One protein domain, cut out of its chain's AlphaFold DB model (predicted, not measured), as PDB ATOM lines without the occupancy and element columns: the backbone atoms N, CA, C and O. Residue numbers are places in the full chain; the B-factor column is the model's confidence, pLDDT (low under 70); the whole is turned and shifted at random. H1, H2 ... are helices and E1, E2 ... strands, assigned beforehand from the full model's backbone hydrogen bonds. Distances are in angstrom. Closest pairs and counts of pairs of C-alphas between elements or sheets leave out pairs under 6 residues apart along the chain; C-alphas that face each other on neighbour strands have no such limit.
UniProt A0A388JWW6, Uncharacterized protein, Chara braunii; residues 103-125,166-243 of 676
ATOM      1  N   PRO A 103     -18.891  17.765 -24.822       39.44
ATOM      2  CA  PRO A 103     -18.277  19.022 -25.267       39.44
ATOM      3  C   PRO A 103     -17.608  18.919 -26.653       39.44
ATOM      4  O   PRO A 103     -16.545  19.493 -26.897       39.44
ATOM      5  N   ILE A 104     -18.241  18.217 -27.604       37.91
ATOM      6  CA  ILE A 104     -17.778  18.059 -28.992       37.91
ATOM      7  C   ILE A 104     -18.052  19.367 -29.754       37.91
ATOM      8  O   ILE A 104     -18.898  19.467 -30.644       37.91
ATOM      9  N   GLY A 105     -17.337  20.424 -29.372       36.50
ATOM     10  CA  GLY A 105     -17.496  21.764 -29.931       36.50
ATOM     11  C   GLY A 105     -17.114  21.842 -31.412       36.50
ATOM     12  O   GLY A 105     -17.596  22.724 -32.127       36.50
ATOM     13  N   HIS A 106     -16.262  20.925 -31.886       43.06
ATOM     14  CA  HIS A 106     -15.551  21.086 -33.150       43.06
ATOM     15  C   HIS A 106     -15.231  19.739 -33.823       43.06
ATOM     16  O   HIS A 106     -14.356  19.002 -33.376       43.06
ATOM     17  N   LEU A 107     -15.907  19.456 -34.938       35.94
ATOM     18  CA  LEU A 107     -15.498  18.461 -35.931       35.94
ATOM     19  C   LEU A 107     -15.356  19.170 -37.281       35.94
ATOM     20  O   LEU A 107     -16.184  20.016 -37.635       35.94
ATOM     21  N   LEU A 108     -14.294  18.846 -38.016       38.50
ATOM     22  CA  LEU A 108     -13.916  19.529 -39.251       38.50
ATOM     23  C   LEU A 108     -14.211  18.707 -40.503       38.50
ATOM     24  O   LEU A 108     -14.194  17.481 -40.496       38.50
ATOM     25  N   SER A 109     -14.374  19.413 -41.619       40.53
ATOM     26  CA  SER A 109     -14.142  18.848 -42.945       40.53
ATOM     27  C   SER A 109     -12.652  18.549 -43.112       40.53
ATOM     28  O   SER A 109     -11.846  19.472 -43.235       40.53
ATOM     29  N   ILE A 110     -12.292  17.271 -43.115       44.97
ATOM     30  CA  ILE A 110     -10.944  16.795 -43.420       44.97
ATOM     31  C   ILE A 110     -11.095  15.665 -44.449       44.97
ATOM     32  O   ILE A 110     -12.096  14.948 -44.439       44.97
ATOM     33  N   SER A 111     -10.177  15.586 -45.413       47.00
ATOM     34  CA  SER A 111     -10.302  14.684 -46.560       47.00
ATOM     35  C   SER A 111      -9.866  13.256 -46.232       47.00
ATOM     36  O   SER A 111      -8.980  13.029 -45.406       47.00
ATOM     37  N   GLU A 112     -10.436  12.288 -46.951       54.59
ATOM     38  CA  GLU A 112     -10.065  10.870 -46.857       54.59
ATOM     39  C   GLU A 112      -8.559  10.669 -47.089       54.59
ATOM     40  O   GLU A 112      -7.917   9.916 -46.363       54.59
ATOM     41  N   GLN A 113      -7.961  11.465 -47.982       53.09
ATOM     42  CA  GLN A 113      -6.519  11.507 -48.240       53.09
ATOM     43  C   GLN A 113      -5.665  11.800 -46.984       53.09
ATOM     44  O   GLN A 113      -4.528  11.336 -46.892       53.09
ATOM     45  N   ALA A 114      -6.167  12.552 -45.996       55.00
ATOM     46  CA  ALA A 114      -5.457  12.763 -44.729       55.00
ATOM     47  C   ALA A 114      -5.511  11.515 -43.830       55.00
ATOM     48  O   ALA A 114      -4.498  11.135 -43.241       55.00
ATOM     49  N   ASN A 115      -6.665  10.840 -43.782       59.38
ATOM     50  CA  ASN A 115      -6.828   9.555 -43.098       59.38
ATOM     51  C   ASN A 115      -5.953   8.465 -43.748       59.38
ATOM     52  O   ASN A 115      -5.258   7.744 -43.040       59.38
ATOM     53  N   GLU A 116      -5.884   8.403 -45.083       62.19
ATOM     54  CA  GLU A 116      -4.974   7.511 -45.816       62.19
ATOM     55  C   GLU A 116      -3.500   7.785 -45.497       62.19
ATOM     56  O   GLU A 116      -2.756   6.854 -45.186       62.19
ATOM     57  N   ARG A 117      -3.068   9.057 -45.529       63.59
ATOM     58  CA  ARG A 117      -1.689   9.453 -45.189       63.59
ATOM     59  C   ARG A 117      -1.332   9.080 -43.752       63.59
ATOM     60  O   ARG A 117      -0.249   8.541 -43.528       63.59
ATOM     61  N   MET A 118      -2.234   9.309 -42.796       61.50
ATOM     62  CA  MET A 118      -2.026   8.921 -41.398       61.50
ATOM     63  C   MET A 118      -1.984   7.400 -41.241       61.50
ATOM     64  O   MET A 118      -1.046   6.871 -40.651       61.50
ATOM     65  N   LEU A 119      -2.927   6.669 -41.838       63.34
ATOM     66  CA  LEU A 119      -2.956   5.209 -41.805       63.34
ATOM     67  C   LEU A 119      -1.700   4.601 -42.453       63.34
ATOM     68  O   LEU A 119      -1.161   3.620 -41.943       63.34
ATOM     69  N   HIS A 120      -1.190   5.199 -43.534       63.72
ATOM     70  CA  HIS A 120       0.087   4.834 -44.147       63.72
ATOM     71  C   HIS A 120       1.274   5.138 -43.218       63.72
ATOM     72  O   HIS A 120       2.149   4.289 -43.059       63.72
ATOM     73  N   HIS A 121       1.292   6.293 -42.546       58.53
ATOM     74  CA  HIS A 121       2.326   6.649 -41.570       58.53
ATOM     75  C   HIS A 121       2.336   5.688 -40.364       58.53
ATOM     76  O   HIS A 121       3.387   5.160 -40.002       58.53
ATOM     77  N   CYS A 122       1.169   5.353 -39.804       54.16
ATOM     78  CA  CYS A 122       1.017   4.336 -38.760       54.16
ATOM     79  C   CYS A 122       1.453   2.940 -39.240       54.16
ATOM     80  O   CYS A 122       2.144   2.232 -38.508       54.16
ATOM     81  N   LYS A 123       1.114   2.545 -40.478       60.06
ATOM     82  CA  LYS A 123       1.549   1.270 -41.081       60.06
ATOM     83  C   LYS A 123       3.064   1.224 -41.327       60.06
ATOM     84  O   LYS A 123       3.677   0.197 -41.047       60.06
ATOM     85  N   ALA A 124       3.687   2.320 -41.759       59.59
ATOM     86  CA  ALA A 124       5.143   2.432 -41.888       59.59
ATOM     87  C   ALA A 124       5.837   2.355 -40.512       59.59
ATOM     88  O   ALA A 124       6.782   1.585 -40.323       59.59
ATOM     89  N   ASN A 125       5.295   3.061 -39.515       49.94
ATOM     90  CA  ASN A 125       5.751   3.010 -38.127       49.94
ATOM     91  C   ASN A 125       5.373   1.708 -37.391       49.94
ATOM     92  O   ASN A 125       5.822   1.519 -36.261       49.94
ATOM     93  N   ASN A 166     -16.936  -5.312 -13.188       80.00
ATOM     94  CA  ASN A 166     -16.054  -4.189 -12.862       80.00
ATOM     95  C   ASN A 166     -14.947  -3.914 -13.902       80.00
ATOM     96  O   ASN A 166     -14.230  -2.917 -13.774       80.00
ATOM     97  N   ALA A 167     -14.780  -4.750 -14.936       77.31
ATOM     98  CA  ALA A 167     -13.699  -4.615 -15.918       77.31
ATOM     99  C   ALA A 167     -13.722  -3.250 -16.630       77.31
ATOM    100  O   ALA A 167     -12.709  -2.548 -16.683       77.31
ATOM    101  N   SER A 168     -14.896  -2.838 -17.112       76.12
ATOM    102  CA  SER A 168     -15.096  -1.587 -17.854       76.12
ATOM    103  C   SER A 168     -14.874  -0.345 -16.981       76.12
ATOM    104  O   SER A 168     -14.283   0.639 -17.431       76.12
ATOM    105  N   ALA A 169     -15.277  -0.399 -15.706       76.56
ATOM    106  CA  ALA A 169     -15.058   0.682 -14.744       76.56
ATOM    107  C   ALA A 169     -13.563   0.849 -14.410       76.56
ATOM    108  O   ALA A 169     -13.038   1.967 -14.445       76.56
ATOM    109  N   THR A 170     -12.860  -0.264 -14.175       80.56
ATOM    110  CA  THR A 170     -11.406  -0.296 -13.957       80.56
ATOM    111  C   THR A 170     -10.641   0.213 -15.181       80.56
ATOM    112  O   THR A 170      -9.728   1.027 -15.038       80.56
ATOM    113  N   PHE A 171     -11.040  -0.190 -16.393       81.50
ATOM    114  CA  PHE A 171     -10.435   0.289 -17.638       81.50
ATOM    115  C   PHE A 171     -10.626   1.804 -17.823       81.50
ATOM    116  O   PHE A 171      -9.657   2.517 -18.090       81.50
ATOM    117  N   ARG A 172     -11.840   2.324 -17.585       79.69
ATOM    118  CA  ARG A 172     -12.132   3.768 -17.610       79.69
ATOM    119  C   ARG A 172     -11.270   4.541 -16.602       79.69
ATOM    120  O   ARG A 172     -10.728   5.591 -16.943       79.69
ATOM    121  N   ARG A 173     -11.086   4.017 -15.382       81.94
ATOM    122  CA  ARG A 173     -10.202   4.619 -14.363       81.94
ATOM    123  C   ARG A 173      -8.740   4.639 -14.820       81.94
ATOM    124  O   ARG A 173      -8.092   5.676 -14.707       81.94
ATOM    125  N   ALA A 174      -8.239   3.537 -15.381       82.81
ATOM    126  CA  ALA A 174      -6.872   3.442 -15.893       82.81
ATOM    127  C   ALA A 174      -6.610   4.405 -17.068       82.81
ATOM    128  O   ALA A 174      -5.560   5.049 -17.111       82.81
ATOM    129  N   MET A 175      -7.574   4.568 -17.982       81.88
ATOM    130  CA  MET A 175      -7.506   5.566 -19.057       81.88
ATOM    131  C   MET A 175      -7.481   6.999 -18.514       81.88
ATOM    132  O   MET A 175      -6.621   7.785 -18.907       81.88
ATOM    133  N   ASN A 176      -8.362   7.334 -17.566       81.81
ATOM    134  CA  ASN A 176      -8.387   8.668 -16.960       81.81
ATOM    135  C   ASN A 176      -7.046   9.015 -16.289       81.81
ATOM    136  O   ASN A 176      -6.495  10.086 -16.538       81.81
ATOM    137  N   MET A 177      -6.480   8.082 -15.512       83.50
ATOM    138  CA  MET A 177      -5.155   8.243 -14.896       83.50
ATOM    139  C   MET A 177      -4.034   8.364 -15.940       83.50
ATOM    140  O   MET A 177      -3.119   9.160 -15.761       83.50
ATOM    141  N   THR A 178      -4.117   7.632 -17.056       84.19
ATOM    142  CA  THR A 178      -3.131   7.692 -18.152       84.19
ATOM    143  C   THR A 178      -3.048   9.086 -18.770       84.19
ATOM    144  O   THR A 178      -1.963   9.659 -18.864       84.19
ATOM    145  N   PHE A 179      -4.189   9.671 -19.148       82.44
ATOM    146  CA  PHE A 179      -4.203  11.013 -19.736       82.44
ATOM    147  C   PHE A 179      -3.890  12.108 -18.708       82.44
ATOM    148  O   PHE A 179      -3.272  13.108 -19.066       82.44
ATOM    149  N   GLN A 180      -4.245  11.916 -17.432       82.00
ATOM    150  CA  GLN A 180      -3.860  12.830 -16.355       82.00
ATOM    151  C   GLN A 180      -2.341  12.824 -16.108       82.00
ATOM    152  O   GLN A 180      -1.735  13.890 -16.022       82.00
ATOM    153  N   ASN A 181      -1.707  11.648 -16.067       82.31
ATOM    154  CA  ASN A 181      -0.255  11.529 -15.916       82.31
ATOM    155  C   ASN A 181       0.486  12.161 -17.100       82.31
ATOM    156  O   ASN A 181       1.389  12.965 -16.887       82.31
ATOM    157  N   PHE A 182       0.049  11.894 -18.336       79.50
ATOM    158  CA  PHE A 182       0.645  12.509 -19.525       79.50
ATOM    159  C   PHE A 182       0.549  14.044 -19.501       79.50
ATOM    160  O   PHE A 182       1.522  14.722 -19.824       79.50
ATOM    161  N   VAL A 183      -0.588  14.608 -19.072       79.69
ATOM    162  CA  VAL A 183      -0.769  16.062 -18.881       79.69
ATOM    163  C   VAL A 183       0.214  16.619 -17.844       79.69
ATOM    164  O   VAL A 183       0.841  17.646 -18.100       79.69
ATOM    165  N   ASN A 184       0.399  15.923 -16.718       78.69
ATOM    166  CA  ASN A 184       1.338  16.321 -15.665       78.69
ATOM    167  C   ASN A 184       2.801  16.287 -16.151       78.69
ATOM    168  O   ASN A 184       3.548  17.241 -15.936       78.69
ATOM    169  N   GLU A 185       3.207  15.211 -16.833       77.50
ATOM    170  CA  GLU A 185       4.571  15.016 -17.349       77.50
ATOM    171  C   GLU A 185       4.919  16.008 -18.465       77.50
ATOM    172  O   GLU A 185       5.984  16.629 -18.443       77.50
ATOM    173  N   THR A 186       4.003  16.215 -19.415       71.81
ATOM    174  CA  THR A 186       4.178  17.174 -20.523       71.81
ATOM    175  C   THR A 186       3.912  18.629 -20.126       71.81
ATOM    176  O   THR A 186       4.125  19.529 -20.940       71.81
ATOM    177  N   ARG A 187       3.486  18.877 -18.878       72.25
ATOM    178  CA  ARG A 187       3.109  20.195 -18.333       72.25
ATOM    179  C   ARG A 187       2.066  20.925 -19.186       72.25
ATOM    180  O   ARG A 187       2.120  22.148 -19.336       72.25
ATOM    181  N   LEU A 188       1.111  20.184 -19.747       68.88
ATOM    182  CA  LEU A 188      -0.025  20.777 -20.449       68.88
ATOM    183  C   LEU A 188      -0.861  21.597 -19.458       68.88
ATOM    184  O   LEU A 188      -1.274  21.104 -18.413       68.88
ATOM    185  N   THR A 189      -1.145  22.852 -19.806       59.12
ATOM    186  CA  THR A 189      -1.901  23.796 -18.960       59.12
ATOM    187  C   THR A 189      -3.379  23.433 -18.795       59.12
ATOM    188  O   THR A 189      -4.086  24.074 -18.021       59.12
ATOM    189  N   GLN A 190      -3.861  22.420 -19.518       63.16
ATOM    190  CA  GLN A 190      -5.244  21.968 -19.499       63.16
ATOM    191  C   GLN A 190      -5.309  20.446 -19.678       63.16
ATOM    192  O   GLN A 190      -4.593  19.872 -20.501       63.16
ATOM    193  N   GLY A 191      -6.187  19.790 -18.914       71.62
ATOM    194  CA  GLY A 191      -6.440  18.354 -19.047       71.62
ATOM    195  C   GLY A 191      -7.021  18.007 -20.420       71.62
ATOM    196  O   GLY A 191      -7.915  18.695 -20.900       71.62
ATOM    197  N   MET A 192      -6.533  16.936 -21.054       72.00
ATOM    198  CA  MET A 192      -6.966  16.536 -22.404       72.00
ATOM    199  C   MET A 192      -8.432  16.068 -22.451       72.00
ATOM    200  O   MET A 192      -9.153  16.355 -23.413       72.00
ATOM    201  N   ILE A 193      -8.880  15.365 -21.406       75.31
ATOM    202  CA  ILE A 193     -10.261  14.883 -21.257       75.31
ATOM    203  C   ILE A 193     -11.214  16.078 -21.131       75.31
ATOM    204  O   ILE A 193     -10.941  17.025 -20.400       75.31
ATOM    205  N   ASN A 194     -12.323  16.036 -21.871       68.38
ATOM    206  CA  ASN A 194     -13.325  17.099 -22.037       68.38
ATOM    207  C   ASN A 194     -12.820  18.401 -22.706       68.38
ATOM    208  O   ASN A 194     -13.641  19.228 -23.108       68.38
ATOM    209  N   PHE A 195     -11.511  18.564 -22.931       75.94
ATOM    210  CA  PHE A 195     -10.946  19.633 -23.763       75.94
ATOM    211  C   PHE A 195     -10.867  19.240 -25.247       75.94
ATOM    212  O   PHE A 195     -11.440  19.918 -26.102       75.94
ATOM    213  N   CYS A 196     -10.169  18.141 -25.552       75.12
ATOM    214  CA  CYS A 196      -9.929  17.663 -26.919       75.12
ATOM    215  C   CYS A 196     -10.265  16.181 -27.136       75.12
ATOM    216  O   CYS A 196     -10.278  15.727 -28.283       75.12
ATOM    217  N   MET A 197     -10.558  15.432 -26.068       78.62
ATOM    218  CA  MET A 197     -10.973  14.032 -26.143       78.62
ATOM    219  C   MET A 197     -12.078  13.674 -25.147       78.62
ATOM    220  O   MET A 197     -12.193  14.262 -24.074       78.62
ATOM    221  N   ILE A 198     -12.858  12.657 -25.502       79.88
ATOM    222  CA  ILE A 198     -13.799  11.946 -24.632       79.88
ATOM    223  C   ILE A 198     -13.392  10.471 -24.627       79.88
ATOM    224  O   ILE A 198     -13.092   9.909 -25.681       79.88
ATOM    225  N   VAL A 199     -13.401   9.852 -23.448       78.62
ATOM    226  CA  VAL A 199     -13.174   8.413 -23.256       78.62
ATOM    227  C   VAL A 199     -14.469   7.794 -22.740       78.62
ATOM    228  O   VAL A 199     -15.033   8.278 -21.757       78.62
ATOM    229  N   TYR A 200     -14.939   6.725 -23.380       77.31
ATOM    230  CA  TYR A 200     -16.086   5.948 -22.918       77.31
ATOM    231  C   TYR A 200     -15.783   4.457 -23.065       77.31
ATOM    232  O   TYR A 200     -15.738   3.934 -24.173       77.31
ATOM    233  N   MET A 201     -15.580   3.781 -21.932       76.62
ATOM    234  CA  MET A 201     -15.079   2.403 -21.873       76.62
ATOM    235  C   MET A 201     -13.805   2.237 -22.725       76.62
ATOM    236  O   MET A 201     -12.786   2.832 -22.376       76.62
ATOM    237  N   ASP A 202     -13.849   1.464 -23.812       80.69
ATOM    238  CA  ASP A 202     -12.750   1.235 -24.755       80.69
ATOM    239  C   ASP A 202     -12.705   2.221 -25.943       80.69
ATOM    240  O   ASP A 202     -11.656   2.353 -26.580       80.69
ATOM    241  N   ASP A 203     -13.787   2.959 -26.212       81.12
ATOM    242  CA  ASP A 203     -13.844   3.972 -27.273       81.12
ATOM    243  C   ASP A 203     -13.216   5.310 -26.829       81.12
ATOM    244  O   ASP A 203     -13.511   5.858 -25.761       81.12
ATOM    245  N   ILE A 204     -12.389   5.891 -27.707       82.69
ATOM    246  CA  ILE A 204     -11.740   7.197 -27.512       82.69
ATOM    247  C   ILE A 204     -12.060   8.103 -28.705       82.69
ATOM    248  O   ILE A 204     -11.675   7.821 -29.841       82.69
ATOM    249  N   VAL A 205     -12.735   9.224 -28.444       84.94
ATOM    250  CA  VAL A 205     -13.146  10.210 -29.456       84.94
ATOM    251  C   VAL A 205     -12.336  11.490 -29.294       84.94
ATOM    252  O   VAL A 205     -12.527  12.226 -28.330       84.94
ATOM    253  N   VAL A 206     -11.471  11.793 -30.265       83.06
ATOM    254  CA  VAL A 206     -10.706  13.053 -30.340       83.06
ATOM    255  C   VAL A 206     -11.432  14.046 -31.258       83.06
ATOM    256  O   VAL A 206     -11.851  13.683 -32.356       83.06
ATOM    257  N   TYR A 207     -11.569  15.308 -30.845       81.62
ATOM    258  CA  TYR A 207     -12.284  16.372 -31.573       81.62
ATOM    259  C   TYR A 207     -11.531  17.711 -31.468       81.62
ATOM    260  O   TYR A 207     -10.725  17.908 -30.559       81.62
ATOM    261  N   SER A 208     -11.648  18.620 -32.448       80.75
ATOM    262  CA  SER A 208     -10.677  19.730 -32.611       80.75
ATOM    263  C   SER A 208     -11.131  20.881 -33.525       80.75
ATOM    264  O   SER A 208     -11.792  20.663 -34.536       80.75
ATOM    265  N   LYS A 209     -10.721  22.121 -33.189       78.25
ATOM    266  CA  LYS A 209     -11.038  23.367 -33.931       78.25
ATOM    267  C   LYS A 209     -10.397  23.461 -35.320       78.25
ATOM    268  O   LYS A 209     -11.035  23.952 -36.246       78.25
ATOM    269  N   THR A 210      -9.131  23.067 -35.445       79.00
ATOM    270  CA  THR A 210      -8.286  23.260 -36.638       79.00
ATOM    271  C   THR A 210      -7.663  21.928 -37.062       79.00
ATOM    272  O   THR A 210      -7.478  21.048 -36.223       79.00
ATOM    273  N   TYR A 211      -7.322  21.760 -38.347       76.00
ATOM    274  CA  TYR A 211      -6.664  20.536 -38.835       76.00
ATOM    275  C   TYR A 211      -5.337  20.284 -38.099       76.00
ATOM    276  O   TYR A 211      -5.090  19.182 -37.616       76.00
ATOM    277  N   HIS A 212      -4.530  21.337 -37.942       78.25
ATOM    278  CA  HIS A 212      -3.251  21.295 -37.232       78.25
ATOM    279  C   HIS A 212      -3.426  20.934 -35.749       78.25
ATOM    280  O   HIS A 212      -2.752  20.029 -35.264       78.25
ATOM    281  N   GLY A 213      -4.400  21.544 -35.060       82.75
ATOM    282  CA  GLY A 213      -4.744  21.167 -33.687       82.75
ATOM    283  C   GLY A 213      -5.252  19.725 -33.585       82.75
ATOM    284  O   GLY A 213      -4.932  19.035 -32.628       82.75
ATOM    285  N   HIS A 214      -5.977  19.219 -34.588       80.62
ATOM    286  CA  HIS A 214      -6.418  17.822 -34.601       80.62
ATOM    287  C   HIS A 214      -5.254  16.838 -34.738       80.62
ATOM    288  O   HIS A 214      -5.213  15.848 -34.013       80.62
ATOM    289  N   ALA A 215      -4.283  17.128 -35.609       76.06
ATOM    290  CA  ALA A 215      -3.063  16.334 -35.718       76.06
ATOM    291  C   ALA A 215      -2.272  16.324 -34.395       76.06
ATOM    292  O   ALA A 215      -1.890  15.254 -33.930       76.06
ATOM    293  N   GLN A 216      -2.123  17.485 -33.749       81.88
ATOM    294  CA  GLN A 216      -1.460  17.628 -32.448       81.88
ATOM    295  C   GLN A 216      -2.193  16.873 -31.322       81.88
ATOM    296  O   GLN A 216      -1.572  16.146 -30.555       81.88
ATOM    297  N   HIS A 217      -3.524  16.975 -31.245       82.56
ATOM    298  CA  HIS A 217      -4.315  16.243 -30.252       82.56
ATOM    299  C   HIS A 217      -4.279  14.722 -30.481       82.56
ATOM    300  O   HIS A 217      -4.243  13.962 -29.512       82.56
ATOM    301  N   ILE A 218      -4.243  14.260 -31.739       80.81
ATOM    302  CA  ILE A 218      -4.006  12.846 -32.070       80.81
ATOM    303  C   ILE A 218      -2.604  12.425 -31.613       80.81
ATOM    304  O   ILE A 218      -2.473  11.384 -30.976       80.81
ATOM    305  N   GLU A 219      -1.567  13.224 -31.871       77.31
ATOM    306  CA  GLU A 219      -0.193  12.928 -31.445       77.31
ATOM    307  C   GLU A 219      -0.071  12.805 -29.918       77.31
ATOM    308  O   GLU A 219       0.466  11.809 -29.434       77.31
ATOM    309  N   TRP A 220      -0.651  13.735 -29.151       82.62
ATOM    310  CA  TRP A 220      -0.729  13.641 -27.686       82.62
ATOM    311  C   TRP A 220      -1.488  12.391 -27.220       82.62
ATOM    312  O   TRP A 220      -1.025  11.681 -26.329       82.62
ATOM    313  N   THR A 221      -2.626  12.079 -27.852       81.25
ATOM    314  CA  THR A 221      -3.435  10.887 -27.530       81.25
ATOM    315  C   THR A 221      -2.640   9.597 -27.741       81.25
ATOM    316  O   THR A 221      -2.628   8.717 -26.881       81.25
ATOM    317  N   LEU A 222      -1.950   9.485 -28.881       78.38
ATOM    318  CA  LEU A 222      -1.126   8.326 -29.222       78.38
ATOM    319  C   LEU A 222       0.152   8.250 -28.371       78.38
ATOM    320  O   LEU A 222       0.612   7.145 -28.092       78.38
ATOM    321  N   GLY A 223       0.699   9.392 -27.938       73.44
ATOM    322  CA  GLY A 223       1.796   9.484 -26.975       73.44
ATOM    323  C   GLY A 223       1.411   8.896 -25.619       73.44
ATOM    324  O   GLY A 223       1.966   7.876 -25.226       73.44
ATOM    325  N   ALA A 224       0.385   9.453 -24.970       79.12
ATOM    326  CA  ALA A 224      -0.106   8.984 -23.671       79.12
ATOM    327  C   ALA A 224      -0.414   7.474 -23.656       79.12
ATOM    328  O   ALA A 224       0.002   6.749 -22.752       79.12
ATOM    329  N   LEU A 225      -1.093   6.978 -24.699       78.62
ATOM    330  CA  LEU A 225      -1.423   5.557 -24.832       78.62
ATOM    331  C   LEU A 225      -0.181   4.679 -25.056       78.62
ATOM    332  O   LEU A 225      -0.114   3.584 -24.501       78.62
ATOM    333  N   ARG A 226       0.811   5.143 -25.829       76.38
ATOM    334  CA  ARG A 226       2.102   4.456 -26.008       76.38
ATOM    335  C   ARG A 226       2.863   4.362 -24.687       76.38
ATOM    336  O   ARG A 226       3.375   3.291 -24.371       76.38
ATOM    337  N   ASP A 227       2.935   5.460 -23.943       74.19
ATOM    338  CA  ASP A 227       3.798   5.588 -22.765       74.19
ATOM    339  C   ASP A 227       3.252   4.793 -21.567       74.19
ATOM    340  O   ASP A 227       4.016   4.124 -20.873       74.19
ATOM    341  N   ALA A 228       1.925   4.711 -21.418       75.38
ATOM    342  CA  ALA A 228       1.269   3.770 -20.502       75.38
ATOM    343  C   ALA A 228       1.129   2.328 -21.055       75.38
ATOM    344  O   ALA A 228       0.535   1.464 -20.408       75.38
ATOM    345  N   GLY A 229       1.670   2.026 -22.243       74.38
ATOM    346  CA  GLY A 229       1.724   0.670 -22.804       74.38
ATOM    347  C   GLY A 229       0.405   0.109 -23.362       74.38
ATOM    348  O   GLY A 229       0.318  -1.098 -23.626       74.38
ATOM    349  N   PHE A 230      -0.610   0.952 -23.568       79.44
ATOM    350  CA  PHE A 230      -1.859   0.572 -24.231       79.44
ATOM    351  C   PHE A 230      -1.643   0.255 -25.718       79.44
ATOM    352  O   PHE A 230      -0.654   0.634 -26.347       79.44
ATOM    353  N   LYS A 231      -2.593  -0.481 -26.302       75.50
ATOM    354  CA  LYS A 231      -2.558  -0.912 -27.705       75.50
ATOM    355  C   LYS A 231      -3.868  -0.566 -28.384       75.50
ATOM    356  O   LYS A 231      -4.935  -0.797 -27.829       75.50
ATOM    357  N   ILE A 232      -3.766  -0.054 -29.605       76.62
ATOM    358  CA  ILE A 232      -4.901   0.425 -30.391       76.62
ATOM    359  C   ILE A 232      -5.087  -0.500 -31.596       76.62
ATOM    360  O   ILE A 232      -4.139  -0.769 -32.337       76.62
ATOM    361  N   ALA A 233      -6.316  -0.969 -31.812       76.50
ATOM    362  CA  ALA A 233      -6.679  -1.747 -32.990       76.50
ATOM    363  C   ALA A 233      -6.784  -0.827 -34.221       76.50
ATOM    364  O   ALA A 233      -7.870  -0.371 -34.569       76.50
ATOM    365  N   LEU A 234      -5.651  -0.564 -34.885       70.06
ATOM    366  CA  LEU A 234      -5.531   0.363 -36.026       70.06
ATOM    367  C   LEU A 234      -6.536   0.090 -37.165       70.06
ATOM    368  O   LEU A 234      -6.903   1.001 -37.895       70.06
ATOM    369  N   GLU A 235      -6.978  -1.160 -37.316       73.75
ATOM    370  CA  GLU A 235      -7.972  -1.594 -38.308       73.75
ATOM    371  C   GLU A 235      -9.422  -1.216 -37.923       73.75
ATOM    372  O   GLU A 235     -10.277  -1.102 -38.798       73.75
ATOM    373  N   LYS A 236      -9.695  -0.952 -36.634       75.88
ATOM    374  CA  LYS A 236     -10.962  -0.381 -36.133       75.88
ATOM    375  C   LYS A 236     -10.909   1.151 -36.012       75.88
ATOM    376  O   LYS A 236     -11.948   1.804 -36.127       75.88
ATOM    377  N   SER A 237      -9.720   1.724 -35.799       77.19
ATOM    378  CA  SER A 237      -9.491   3.173 -35.703       77.19
ATOM    379  C   SER A 237      -9.855   3.922 -36.986       77.19
ATOM    380  O   SER A 237      -9.553   3.481 -38.092       77.19
ATOM    381  N   LYS A 238     -10.457   5.107 -36.838       79.75
ATOM    382  CA  LYS A 238     -10.811   6.000 -37.950       79.75
ATOM    383  C   LYS A 238     -10.385   7.417 -37.588       79.75
ATOM    384  O   LYS A 238     -10.833   7.941 -36.572       79.75
ATOM    385  N   PHE A 239      -9.533   8.030 -38.401       79.62
ATOM    386  CA  PHE A 239      -9.002   9.369 -38.147       79.62
ATOM    387  C   PHE A 239      -9.632  10.389 -39.097       79.62
ATOM    388  O   PHE A 239     -10.151  10.027 -40.153       79.62
ATOM    389  N   PHE A 240      -9.553  11.675 -38.740       78.81
ATOM    390  CA  PHE A 240      -9.867  12.788 -39.645       78.81
ATOM    391  C   PHE A 240     -11.291  12.757 -40.254       78.81
ATOM    392  O   PHE A 240     -11.499  13.186 -41.387       78.81
ATOM    393  N   LEU A 241     -12.290  12.263 -39.509       78.25
ATOM    394  CA  LEU A 241     -13.679  12.183 -39.979       78.25
ATOM    395  C   LEU A 241     -14.480  13.474 -39.729       78.25
ATOM    396  O   LEU A 241     -14.451  14.044 -38.641       78.25
ATOM    397  N   SER A 242     -15.303  13.862 -40.706       74.50
ATOM    398  CA  SER A 242     -16.272  14.973 -40.601       74.50
ATOM    399  C   SER A 242     -17.623  14.588 -39.974       74.50
ATOM    400  O   SER A 242     -18.411  15.458 -39.588       74.50
ATOM    401  N   LYS A 243     -17.885  13.280 -39.871       78.38
ATOM    402  CA  LYS A 243     -19.022  12.653 -39.183       78.38
ATOM    403  C   LYS A 243     -18.541  11.366 -38.508       78.38
ATOM    404  O   LYS A 243     -17.808  10.600 -39.130       78.38
TER     405      LYS A 243
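What this domain is: This is residues 103 to 125 and 166 to 243 of the 676 residues of an uncharacterized protein of Chara braunii (UniProt A0A388JWW6). A hairpin of two short strands, E1 and E2, sits in the angle between H2, beside E1, and H3, beside E2; H1 and H2 lie at opposite ends. The 101 printed residues run H1, H2, E1, E2, H3, mostly helix with an antiparallel sheet. The whole is compact, radius of gyration of the C-alphas 13.6 A, spanning 38 by 27 by 24 A.

Where its parts are: E1 is residues 197 to 200, E2 203 to 206. H2, 167 to 186, is 28.6 A long from C-alpha (-13.699, -4.615, -15.918); H3, 211 to 227, 24.3 A, ends at (3.798, 5.588, -22.765); H1, 112 to 125, 19.7 A.

How they stand to each other: In E1 and E2, N 198 and O 205 are 2.9 A apart. C-alphas Arg 172 of H2 and Tyr 200 of E1 are closest, 7.0 A; Val 206 of E2 and Ile 218 of H3, 6.9 A. H2 touches H3 with residues 178 to 182 alone, closest C-alphas Phe 182 and Ala 224, 5.5 A. Their steep tilt, 69 degrees, opposite ways, is only just short of perpendicular. H1 touches no helix. Every O i to N i+4 pair in H1, H2 and H3 is within hydrogen-bond range.

The domain as a whole: Residues 126 to 165 are not printed; C-alphas 125 and 166 are 34.1 A apart. Residues 228 to 243 hold no named element. Residues 103 to 125, 188 to 190 and 194 have pLDDT under 70.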